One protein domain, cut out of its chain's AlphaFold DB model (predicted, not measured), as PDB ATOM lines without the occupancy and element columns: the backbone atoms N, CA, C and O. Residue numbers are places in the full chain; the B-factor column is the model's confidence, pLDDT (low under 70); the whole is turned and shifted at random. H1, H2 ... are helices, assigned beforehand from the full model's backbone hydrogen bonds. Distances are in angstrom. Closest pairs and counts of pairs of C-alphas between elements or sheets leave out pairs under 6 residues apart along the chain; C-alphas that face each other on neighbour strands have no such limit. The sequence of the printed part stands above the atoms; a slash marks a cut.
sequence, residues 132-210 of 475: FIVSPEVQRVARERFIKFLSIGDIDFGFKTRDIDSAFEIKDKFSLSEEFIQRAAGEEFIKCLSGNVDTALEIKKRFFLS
ATOM      1  N   PHE A 132     -19.503 -44.692 -40.622       94.75
ATOM      2  CA  PHE A 132     -18.629 -43.524 -40.707       94.75
ATOM      3  C   PHE A 132     -17.519 -43.548 -39.643       94.75
ATOM      4  O   PHE A 132     -16.376 -43.208 -39.946       94.75
ATOM      5  N   ILE A 133     -17.805 -44.002 -38.417       94.44
ATOM      6  CA  ILE A 133     -16.803 -44.065 -37.334       94.44
ATOM      7  C   ILE A 133     -15.705 -45.089 -37.639       94.44
ATOM      8  O   ILE A 133     -14.536 -44.868 -37.311       94.44
ATOM      9  N   VAL A 134     -16.058 -46.180 -38.316       94.62
ATOM     10  CA  VAL A 134     -15.101 -47.200 -38.770       94.62
ATOM     11  C   VAL A 134     -14.488 -46.882 -40.137       94.62
ATOM     12  O   VAL A 134     -13.688 -47.668 -40.646       94.62
ATOM     13  N   SER A 135     -14.823 -45.733 -40.736       96.12
ATOM     14  CA  SER A 135     -14.256 -45.331 -42.022       96.12
ATOM     15  C   SER A 135     -12.735 -45.133 -41.921       96.12
ATOM     16  O   SER A 135     -12.240 -44.660 -40.892       96.12
ATOM     17  N   PRO A 136     -11.966 -45.439 -42.986       96.19
ATOM     18  CA  PRO A 136     -10.509 -45.307 -42.965       96.19
ATOM     19  C   PRO A 136     -10.014 -43.918 -42.546       96.19
ATOM     20  O   PRO A 136      -9.006 -43.814 -41.848       96.19
ATOM     21  N   GLU A 137     -10.735 -42.863 -42.934       96.19
ATOM     22  CA  GLU A 137     -10.353 -41.480 -42.647       96.19
ATOM     23  C   GLU A 137     -10.567 -41.111 -41.175       96.19
ATOM     24  O   GLU A 137      -9.666 -40.561 -40.541       96.19
ATOM     25  N   VAL A 138     -11.707 -41.487 -40.582       96.31
ATOM     26  CA  VAL A 138     -11.941 -41.283 -39.143       96.31
ATOM     27  C   VAL A 138     -10.955 -42.109 -38.318       96.31
ATOM     28  O   VAL A 138     -10.368 -41.590 -37.370       96.31
ATOM     29  N   GLN A 139     -10.699 -43.358 -38.716       97.44
ATOM     30  CA  GLN A 139      -9.714 -44.221 -38.061       97.44
ATOM     31  C   GLN A 139      -8.299 -43.638 -38.127       97.44
ATOM     32  O   GLN A 139      -7.569 -43.676 -37.139       97.44
ATOM     33  N   ARG A 140      -7.897 -43.061 -39.266       96.62
ATOM     34  CA  ARG A 140      -6.603 -42.380 -39.410       96.62
ATOM     35  C   ARG A 140      -6.474 -41.223 -38.417       96.62
ATOM     36  O   ARG A 140      -5.500 -41.184 -37.669       96.62
ATOM     37  N   VAL A 141      -7.466 -40.335 -38.362       96.00
ATOM     38  CA  VAL A 141      -7.446 -39.176 -37.456       96.00
ATOM     39  C   VAL A 141      -7.511 -39.591 -35.986       96.00
ATOM     40  O   VAL A 141      -6.798 -39.024 -35.157       96.00
ATOM     41  N   ALA A 142      -8.310 -40.604 -35.651       96.31
ATOM     42  CA  ALA A 142      -8.375 -41.152 -34.300       96.31
ATOM     43  C   ALA A 142      -7.018 -41.730 -33.860       96.31
ATOM     44  O   ALA A 142      -6.571 -41.446 -32.750       96.31
ATOM     45  N   ARG A 143      -6.310 -42.456 -34.739       96.38
ATOM     46  CA  ARG A 143      -4.948 -42.954 -34.475       96.38
ATOM     47  C   ARG A 143      -3.938 -41.829 -34.242       96.38
ATOM     48  O   ARG A 143      -3.180 -41.882 -33.276       96.38
ATOM     49  N   GLU A 144      -3.938 -40.800 -35.090       94.12
ATOM     50  CA  GLU A 144      -3.060 -39.630 -34.925       94.12
ATOM     51  C   GLU A 144      -3.320 -38.920 -33.594       94.12
ATOM     52  O   GLU A 144      -2.391 -38.549 -32.874       94.12
ATOM     53  N   ARG A 145      -4.597 -38.778 -33.233       92.38
ATOM     54  CA  ARG A 145      -5.004 -38.173 -31.968       92.38
ATOM     55  C   ARG A 145      -4.619 -39.005 -30.756       92.38
ATOM     56  O   ARG A 145      -4.127 -38.439 -29.786       92.38
ATOM     57  N   PHE A 146      -4.795 -40.320 -30.831       95.00
ATOM     58  CA  PHE A 146      -4.375 -41.254 -29.794       95.00
ATOM     59  C   PHE A 146      -2.882 -41.100 -29.475       95.00
ATOM     60  O   PHE A 146      -2.519 -40.864 -28.325       95.00
ATOM     61  N   ILE A 147      -2.025 -41.134 -30.504       93.88
ATOM     62  CA  ILE A 147      -0.572 -40.950 -30.345       93.88
ATOM     63  C   ILE A 147      -0.266 -39.574 -29.748       93.88
ATOM     64  O   ILE A 147       0.528 -39.465 -28.818       93.88
ATOM     65  N   LYS A 148      -0.926 -38.519 -30.239       90.94
ATOM     66  CA  LYS A 148      -0.714 -37.153 -29.749       90.94
ATOM     67  C   LYS A 148      -1.078 -36.974 -28.271       90.94
ATOM     68  O   LYS A 148      -0.440 -36.169 -27.606       90.94
ATOM     69  N   PHE A 149      -2.091 -37.677 -27.766       90.81
ATOM     70  CA  PHE A 149      -2.454 -37.624 -26.346       90.81
ATOM     71  C   PHE A 149      -1.489 -38.407 -25.450       90.81
ATOM     72  O   PHE A 149      -1.261 -38.010 -24.306       90.81
ATOM     73  N   LEU A 150      -0.901 -39.486 -25.976       92.06
ATOM     74  CA  LEU A 150       0.120 -40.263 -25.281       92.06
ATOM     75  C   LEU A 150       1.466 -39.537 -25.213       92.06
ATOM     76  O   LEU A 150       2.108 -39.538 -24.165       92.06
ATOM     77  N   SER A 151       1.897 -38.916 -26.308       88.56
ATOM     78  CA  SER A 151       3.199 -38.257 -26.380       88.56
ATOM     79  C   SER A 151       3.216 -36.879 -25.721       88.56
ATOM     80  O   SER A 151       2.267 -36.103 -25.813       88.56
ATOM     81  N   ILE A 152       4.350 -36.533 -25.101       77.94
ATOM     82  CA  ILE A 152       4.669 -35.131 -24.803       77.94
ATOM     83  C   ILE A 152       4.926 -34.449 -26.148       77.94
ATOM     84  O   ILE A 152       5.917 -34.744 -26.814       77.94
ATOM     85  N   GLY A 153       4.014 -33.581 -26.574       60.31
ATOM     86  CA  GLY A 153       4.155 -32.816 -27.808       60.31
ATOM     87  C   GLY A 153       4.439 -31.343 -27.537       60.31
ATOM     88  O   GLY A 153       3.741 -30.723 -26.734       60.31
ATOM     89  N   ASP A 154       5.390 -30.776 -28.286       47.88
ATOM     90  CA  ASP A 154       5.399 -29.351 -28.624       47.88
ATOM     91  C   ASP A 154       4.115 -29.056 -29.404       47.88
ATOM     92  O   ASP A 154       3.979 -29.339 -30.597       47.88
ATOM     93  N   ILE A 155       3.112 -28.551 -28.701       48.78
ATOM     94  CA  ILE A 155       1.965 -27.907 -29.320       48.78
ATOM     95  C   ILE A 155       2.143 -26.425 -29.011       48.78
ATOM     96  O   ILE A 155       2.221 -26.063 -27.839       48.78
ATOM     97  N   ASP A 156       2.151 -25.588 -30.052       51.59
ATOM     98  CA  ASP A 156       2.290 -24.115 -30.044       51.59
ATOM     99  C   ASP A 156       1.384 -23.345 -29.049       51.59
ATOM    100  O   ASP A 156       1.448 -22.123 -28.955       51.59
ATOM    101  N   PHE A 157       0.519 -24.026 -28.294       53.31
ATOM    102  CA  PHE A 157      -0.543 -23.437 -27.482       53.31
ATOM    103  C   PHE A 157      -0.329 -23.502 -25.963       53.31
ATOM    104  O   PHE A 157      -1.253 -23.199 -25.216       53.31
ATOM    105  N   GLY A 158       0.887 -23.805 -25.502       51.91
ATOM    106  CA  GLY A 158       1.283 -23.574 -24.111       51.91
ATOM    107  C   GLY A 158       0.814 -24.661 -23.142       51.91
ATOM    108  O   GLY A 158      -0.372 -24.832 -22.886       51.91
ATOM    109  N   PHE A 159       1.801 -25.356 -22.575       47.62
ATOM    110  CA  PHE A 159       1.712 -26.325 -21.477       47.62
ATOM    111  C   PHE A 159       0.712 -27.466 -21.675       47.62
ATOM    112  O   PHE A 159      -0.454 -27.340 -21.304       47.62
ATOM    113  N   LYS A 160       1.178 -28.645 -22.113       61.44
ATOM    114  CA  LYS A 160       0.440 -29.877 -21.809       61.44
ATOM    115  C   LYS A 160       1.323 -31.024 -21.347       61.44
ATOM    116  O   LYS A 160       2.264 -31.447 -22.011       61.44
ATOM    117  N   THR A 161       0.941 -31.522 -20.177       65.69
ATOM    118  CA  THR A 161       1.171 -32.882 -19.713       65.69
ATOM    119  C   THR A 161       0.475 -33.867 -20.654       65.69
ATOM    120  O   THR A 161      -0.489 -33.509 -21.333       65.69
ATOM    121  N   ARG A 162       0.946 -35.114 -20.680       82.19
ATOM    122  CA  ARG A 162       0.251 -36.221 -21.354       82.19
ATOM    123  C   ARG A 162      -1.198 -36.318 -20.865       82.19
ATOM    124  O   ARG A 162      -1.460 -36.074 -19.687       82.19
ATOM    125  N   ASP A 163      -2.113 -36.682 -21.757       89.81
ATOM    126  CA  ASP A 163      -3.551 -36.789 -21.478       89.81
ATOM    127  C   ASP A 163      -4.001 -38.240 -21.695       89.81
ATOM    128  O   ASP A 163      -4.606 -38.607 -22.706       89.81
ATOM    129  N   ILE A 164      -3.596 -39.101 -20.758       91.25
ATOM    130  CA  ILE A 164      -3.823 -40.549 -20.841       91.25
ATOM    131  C   ILE A 164      -5.325 -40.873 -20.821       91.25
ATOM    132  O   ILE A 164      -5.747 -41.814 -21.495       91.25
ATOM    133  N   ASP A 165      -6.130 -40.081 -20.108       91.56
ATOM    134  CA  ASP A 165      -7.587 -40.220 -20.085       91.56
ATOM    135  C   ASP A 165      -8.185 -39.995 -21.479       91.56
ATOM    136  O   ASP A 165      -8.900 -40.865 -21.978       91.56
ATOM    137  N   SER A 166      -7.807 -38.913 -22.167       90.88
ATOM    138  CA  SER A 166      -8.279 -38.660 -23.534       90.88
ATOM    139  C   SER A 166      -7.803 -39.721 -24.533       90.88
ATOM    140  O   SER A 166      -8.542 -40.099 -25.445       90.88
ATOM    141  N   ALA A 167      -6.581 -40.246 -24.377       94.31
ATOM    142  CA  ALA A 167      -6.110 -41.367 -25.194       94.31
ATOM    143  C   ALA A 167      -6.974 -42.623 -24.975       94.31
ATOM    144  O   ALA A 167      -7.357 -43.297 -25.935       94.31
ATOM    145  N   PHE A 168      -7.317 -42.921 -23.721       92.81
ATOM    146  CA  PHE A 168      -8.174 -44.048 -23.366       92.81
ATOM    147  C   PHE A 168      -9.601 -43.883 -23.917       92.81
ATOM    148  O   PHE A 168     -10.153 -44.820 -24.491       92.81
ATOM    149  N   GLU A 169     -10.169 -42.678 -23.847       93.12
ATOM    150  CA  GLU A 169     -11.467 -42.379 -24.458       93.12
ATOM    151  C   GLU A 169     -11.457 -42.598 -25.973       93.12
ATOM    152  O   GLU A 169     -12.382 -43.204 -26.516       93.12
ATOM    153  N   ILE A 170     -10.404 -42.163 -26.676       93.75
ATOM    154  CA  ILE A 170     -10.291 -42.406 -28.120       93.75
ATOM    155  C   ILE A 170     -10.253 -43.901 -28.429       93.75
ATOM    156  O   ILE A 170     -10.952 -44.346 -29.343       93.75
ATOM    157  N   LYS A 171      -9.462 -44.671 -27.675       94.31
ATOM    158  CA  LYS A 171      -9.394 -46.129 -27.819       94.31
ATOM    159  C   LYS A 171     -10.796 -46.745 -27.781       94.31
ATOM    160  O   LYS A 171     -11.160 -47.474 -28.703       94.31
ATOM    161  N   ASP A 172     -11.573 -46.420 -26.750       91.62
ATOM    162  CA  ASP A 172     -12.872 -47.048 -26.501       91.62
ATOM    163  C   ASP A 172     -13.956 -46.574 -27.478       91.62
ATOM    164  O   ASP A 172     -14.799 -47.359 -27.911       91.62
ATOM    165  N   LYS A 173     -13.961 -45.284 -27.836       94.44
ATOM    166  CA  LYS A 173     -15.033 -44.680 -28.646       94.44
ATOM    167  C   LYS A 173     -14.859 -44.876 -30.149       94.44
ATOM    168  O   LYS A 173     -15.853 -44.827 -30.872       94.44
ATOM    169  N   PHE A 174     -13.629 -45.080 -30.618       94.12
ATOM    170  CA  PHE A 174     -13.322 -45.244 -32.041       94.12
ATOM    171  C   PHE A 174     -12.950 -46.676 -32.426       94.12
ATOM    172  O   PHE A 174     -12.632 -46.909 -33.588       94.12
ATOM    173  N   SER A 175     -13.016 -47.639 -31.500       92.94
ATOM    174  CA  SER A 175     -12.767 -49.061 -31.783       92.94
ATOM    175  C   SER A 175     -11.430 -49.304 -32.497       92.94
ATOM    176  O   SER A 175     -11.358 -50.073 -33.458       92.94
ATOM    177  N   LEU A 176     -10.374 -48.607 -32.058       94.94
ATOM    178  CA  LEU A 176      -9.037 -48.771 -32.630       94.94
ATOM    179  C   LEU A 176      -8.566 -50.224 -32.465       94.94
ATOM    180  O   LEU A 176      -8.906 -50.890 -31.487       94.94
ATOM    181  N   SER A 177      -7.770 -50.726 -33.413       95.31
ATOM    182  CA  SER A 177      -7.279 -52.102 -33.329       95.31
ATOM    183  C   SER A 177      -6.339 -52.286 -32.136       95.31
ATOM    184  O   SER A 177      -5.465 -51.453 -31.882       95.31
ATOM    185  N   GLU A 178      -6.482 -53.412 -31.433       94.81
ATOM    186  CA  GLU A 178      -5.652 -53.733 -30.264       94.81
ATOM    187  C   GLU A 178      -4.158 -53.738 -30.620       94.81
ATOM    188  O   GLU A 178      -3.341 -53.203 -29.881       94.81
ATOM    189  N   GLU A 179      -3.802 -54.240 -31.806       96.19
ATOM    190  CA  GLU A 179      -2.424 -54.215 -32.312       96.19
ATOM    191  C   GLU A 179      -1.852 -52.789 -32.394       96.19
ATOM    192  O   GLU A 179      -0.707 -52.553 -32.004       96.19
ATOM    193  N   PHE A 180      -2.642 -51.823 -32.878       96.44
ATOM    194  CA  PHE A 180      -2.215 -50.427 -32.956       96.44
ATOM    195  C   PHE A 180      -2.057 -49.818 -31.561       96.44
ATOM    196  O   PHE A 180      -1.050 -49.164 -31.292       96.44
ATOM    197  N   ILE A 181      -3.033 -50.049 -30.678       97.06
ATOM    198  CA  ILE A 181      -3.029 -49.532 -29.305       97.06
ATOM    199  C   ILE A 181      -1.796 -50.035 -28.556       97.06
ATOM    200  O   ILE A 181      -1.065 -49.227 -27.993       97.06
ATOM    201  N   GLN A 182      -1.537 -51.347 -28.590       97.25
ATOM    202  CA  GLN A 182      -0.386 -51.962 -27.925       97.25
ATOM    203  C   GLN A 182       0.935 -51.402 -28.454       97.25
ATOM    204  O   GLN A 182       1.822 -51.081 -27.667       97.25
ATOM    205  N   ARG A 183       1.058 -51.214 -29.776       97.06
ATOM    206  CA  ARG A 183       2.257 -50.625 -30.386       97.06
ATOM    207  C   ARG A 183       2.474 -49.181 -29.936       97.06
ATOM    208  O   ARG A 183       3.533 -48.867 -29.408       97.06
ATOM    209  N   ALA A 184       1.472 -48.319 -30.100       96.94
ATOM    210  CA  ALA A 184       1.585 -46.898 -29.771       96.94
ATOM    211  C   ALA A 184       1.775 -46.660 -28.261       96.94
ATOM    212  O   ALA A 184       2.616 -45.856 -27.860       96.94
ATOM    213  N   ALA A 185       1.043 -47.390 -27.413       97.38
ATOM    214  CA  ALA A 185       1.227 -47.339 -25.965       97.38
ATOM    215  C   ALA A 185       2.589 -47.905 -25.542       97.38
ATOM    216  O   ALA A 185       3.216 -47.348 -24.646       97.38
ATOM    217  N   GLY A 186       3.073 -48.968 -26.193       97.25
ATOM    218  CA  GLY A 186       4.395 -49.542 -25.947       97.25
ATOM    219  C   GLY A 186       5.540 -48.591 -26.305       97.25
ATOM    220  O   GLY A 186       6.469 -48.423 -25.518       97.25
ATOM    221  N   GLU A 187       5.455 -47.912 -27.451       95.81
ATOM    222  CA  GLU A 187       6.432 -46.894 -27.855       95.81
ATOM    223  C   GLU A 187       6.485 -45.728 -26.860       95.81
ATOM    224  O   GLU A 187       7.568 -45.299 -26.459       95.81
ATOM    225  N   GLU A 188       5.329 -45.217 -26.425       95.69
ATOM    226  CA  GLU A 188       5.302 -44.139 -25.434       95.69
ATOM    227  C   GLU A 188       5.747 -44.619 -24.047       95.69
ATOM    228  O   GLU A 188       6.454 -43.893 -23.347       95.69
ATOM    229  N   PHE A 189       5.391 -45.846 -23.657       96.75
ATOM    230  CA  PHE A 189       5.867 -46.469 -22.426       96.75
ATOM    231  C   PHE A 189       7.397 -46.449 -22.363       96.75
ATOM    232  O   PHE A 189       7.945 -45.966 -21.376       96.75
ATOM    233  N   ILE A 190       8.074 -46.878 -23.436       95.44
ATOM    234  CA  ILE A 190       9.541 -46.872 -23.525       95.44
ATOM    235  C   ILE A 190      10.099 -45.456 -23.348       95.44
ATOM    236  O   ILE A 190      11.003 -45.253 -22.542       95.44
ATOM    237  N   LYS A 191       9.524 -44.450 -24.020       92.62
ATOM    238  CA  LYS A 191       9.946 -43.044 -23.856       92.62
ATOM    239  C   LYS A 191       9.751 -42.524 -22.430       92.62
ATOM    240  O   LYS A 191      10.493 -41.657 -21.983       92.62
ATOM    241  N   CYS A 192       8.735 -43.006 -21.716       92.44
ATOM    242  CA  CYS A 192       8.485 -42.605 -20.334       92.44
ATOM    243  C   CYS A 192       9.486 -43.222 -19.351       92.44
ATOM    244  O   CYS A 192       9.717 -42.633 -18.295       92.44
ATOM    245  N   LEU A 193      10.088 -44.371 -19.679       93.19
ATOM    246  CA  LEU A 193      11.021 -45.063 -18.787       93.19
ATOM    247  C   LEU A 193      12.275 -44.252 -18.460       93.19
ATOM    248  O   LEU A 193      12.827 -44.489 -17.394       93.19
ATOM    249  N   SER A 194      12.665 -43.297 -19.312       84.00
ATOM    250  CA  SER A 194      13.850 -42.443 -19.144       84.00
ATOM    251  C   SER A 194      13.558 -41.047 -18.572       84.00
ATOM    252  O   SER A 194      14.462 -40.221 -18.457       84.00
ATOM    253  N   GLY A 195      12.308 -40.746 -18.189       84.44
ATOM    254  CA  GLY A 195      11.988 -39.435 -17.597       84.44
ATOM    255  C   GLY A 195      10.763 -39.337 -16.686       84.44
ATOM    256  O   GLY A 195      10.660 -38.379 -15.925       84.44
ATOM    257  N   ASN A 196       9.813 -40.280 -16.729       90.62
ATOM    258  CA  ASN A 196       8.650 -40.289 -15.834       90.62
ATOM    259  C   ASN A 196       8.102 -41.714 -15.614       90.62
ATOM    260  O   ASN A 196       7.218 -42.185 -16.341       90.62
ATOM    261  N   VAL A 197       8.602 -42.386 -14.571       92.75
ATOM    262  CA  VAL A 197       8.227 -43.772 -14.236       92.75
ATOM    263  C   VAL A 197       6.750 -43.902 -13.844       92.75
ATOM    264  O   VAL A 197       6.126 -44.925 -14.123       92.75
ATOM    265  N   ASP A 198       6.157 -42.875 -13.226       93.56
ATOM    266  CA  ASP A 198       4.734 -42.882 -12.856       93.56
ATOM    267  C   ASP A 198       3.819 -42.883 -14.078       93.56
ATOM    268  O   ASP A 198       2.883 -43.680 -14.146       93.56
ATOM    269  N   THR A 199       4.133 -42.061 -15.079       92.44
ATOM    270  CA  THR A 199       3.421 -42.082 -16.361       92.44
ATOM    271  C   THR A 199       3.582 -43.439 -17.045       92.44
ATOM    272  O   THR A 199       2.594 -44.008 -17.505       92.44
ATOM    273  N   ALA A 200       4.796 -43.999 -17.080       95.69
ATOM    274  CA  ALA A 200       5.019 -45.330 -17.647       95.69
ATOM    275  C   ALA A 200       4.140 -46.389 -16.945       95.69
ATOM    276  O   ALA A 200       3.510 -47.227 -17.594       95.69
ATOM    277  N   LEU A 201       4.033 -46.324 -15.614       95.75
ATOM    278  CA  LEU A 201       3.180 -47.218 -14.834       95.75
ATOM    279  C   LEU A 201       1.685 -47.015 -15.124       95.75
ATOM    280  O   LEU A 201       0.932 -47.991 -15.151       95.75
ATOM    281  N   GLU A 202       1.243 -45.778 -15.340       95.56
ATOM    282  CA  GLU A 202      -0.135 -45.489 -15.742       95.56
ATOM    283  C   GLU A 202      -0.446 -46.048 -17.136       95.56
ATOM    284  O   GLU A 202      -1.444 -46.755 -17.289       95.56
ATOM    285  N   ILE A 203       0.438 -45.837 -18.118       95.75
ATOM    286  CA  ILE A 203       0.311 -46.396 -19.474       95.75
ATOM    287  C   ILE A 203       0.227 -47.926 -19.410       95.75
ATOM    288  O   ILE A 203      -0.701 -48.511 -19.974       95.75
ATOM    289  N   LYS A 204       1.127 -48.577 -18.654       96.94
ATOM    290  CA  LYS A 204       1.089 -50.032 -18.420       96.94
ATOM    291  C   LYS A 204      -0.300 -50.490 -17.970       96.94
ATOM    292  O   LYS A 204      -0.831 -51.459 -18.507       96.94
ATOM    293  N   LYS A 205      -0.876 -49.811 -16.971       96.38
ATOM    294  CA  LYS A 205      -2.166 -50.182 -16.369       96.38
ATOM    295  C   LYS A 205      -3.341 -49.933 -17.313       96.38
ATOM    296  O   LYS A 205      -4.192 -50.803 -17.447       96.38
ATOM    297  N   ARG A 206      -3.398 -48.760 -17.950       96.00
ATOM    298  CA  ARG A 206      -4.531 -48.330 -18.792       96.00
ATOM    299  C   ARG A 206      -4.604 -49.091 -20.110       96.00
ATOM    300  O   ARG A 206      -5.696 -49.378 -20.596       96.00
ATOM    301  N   PHE A 207      -3.452 -49.432 -20.679       96.12
ATOM    302  CA  PHE A 207      -3.369 -50.112 -21.970       96.12
ATOM    303  C   PHE A 207      -3.020 -51.594 -21.850       96.12
ATOM    304  O   PHE A 207      -2.830 -52.239 -22.870       96.12
ATOM    305  N   PHE A 208      -2.997 -52.152 -20.634       96.19
ATOM    306  CA  PHE A 208      -2.806 -53.585 -20.384       96.19
ATOM    307  C   PHE A 208      -1.586 -54.178 -21.110       96.19
ATOM    308  O   PHE A 208      -1.661 -55.273 -21.665       96.19
ATOM    309  N   LEU A 209      -0.465 -53.448 -21.111       97.06
ATOM    310  CA  LEU A 209       0.774 -53.920 -21.730       97.06
ATOM    311  C   LEU A 209       1.209 -55.244 -21.085       97.06
ATOM    312  O   LEU A 209       1.144 -55.393 -19.859       97.06
ATOM    313  N   SER A 210       1.660 -56.201 -21.902       96.69
ATOM    314  CA  SER A 210       2.055 -57.519 -21.401       96.69
ATOM    315  C   SER A 210       3.239 -57.415 -20.435       96.69
ATOM    316  O   SER A 210       4.144 -56.596 -20.608       96.69
TER     317      SER A 210
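What this domain is: This is residues 132 to 210 of the 475 residues of an uncharacterized protein of Candidatus Falkowbacteria bacterium CG1_02_37_44 (UniProt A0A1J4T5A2). Two helical hairpins, H1 with H2 and H3 with H4, pack side by side with their helices running roughly along one line, back and forth; they are shifted along that line, and H1 and H3 make the join. The long link between H1 and H2 makes a loop whose residues 154 to 159 stick out free of the helices. The printed part has 79 residues with four named helices, in the order H1, H2, H3, H4, and no named strand; the class is all helix. The whole is compact, with a radius of gyration of the C-alphas of 12.5 A, and flat in outline, spanning 38 by 35 by 16 A.

Where its parts are: Begin at Phe 132 and go on to C-alpha 136 at (-10.509, -45.307, -42.965), where H1 starts; it takes residues 136 to 150 and is 21.2 A long from first to last C-alpha. After residues 151 to 163 you reach H2, residues 164 to 174, 15.4 A long, with C-alpha 164 at (-3.823, -40.549, -20.841). H3 follows with residues 178 to 192, 20.5 A long. H4 takes residues 197 to 206, 14.3 A long; find its last C-alpha, 206, at (-4.531, -48.330, -18.792).

How they stand to each other: Look first at H1 and H2, a helical hairpin: they touch, with the closest C-alphas, those of Phe 146 and Ala 167, 4.9 A apart, and run opposite ways at a shallow tilt of 15 degrees. H1 also touches H3, through residues 147 to 150 of H1 and 184 to 188 of H3 alone; the closest C-alphas, those of Ile 147 and Ala 184, are 6.4 A apart, and the two run the same way at a shallow tilt of 25 degrees. H3 and H4 are the second helical hairpin: they touch, with the closest C-alphas, those of Phe 189 and Ala 200, 5.0 A apart, and run opposite ways at a shallow tilt of 11 degrees. H2 is close to but not clearly touching H3, with the closest C-alphas, those of Lys 171 and Ile 181, 7.4 A apart. H2 and H4 are also close but not clearly touching, at 7.2 A between the closest C-alphas, those of Phe 168 and Arg 206. H1 and H4 are apart, but only just, with the closest C-alphas 8.4 A apart. In H1, H2, H3 and H4 every O i to N i+4 pair is within hydrogen-bond range.

The domain as a whole: The two C-alphas farthest apart, those of Phe 132 and Ser 194, are 39.0 A from each other. The printed part has no cut. The link from H1 to H2 is long, with 13 residues, while those from H2 to H3 and from H3 to H4 are tight. Look in the B-factor column at residues 153 to 161: these nine are under 70 in pLDDT, against a mean of 89.4 for the printed part.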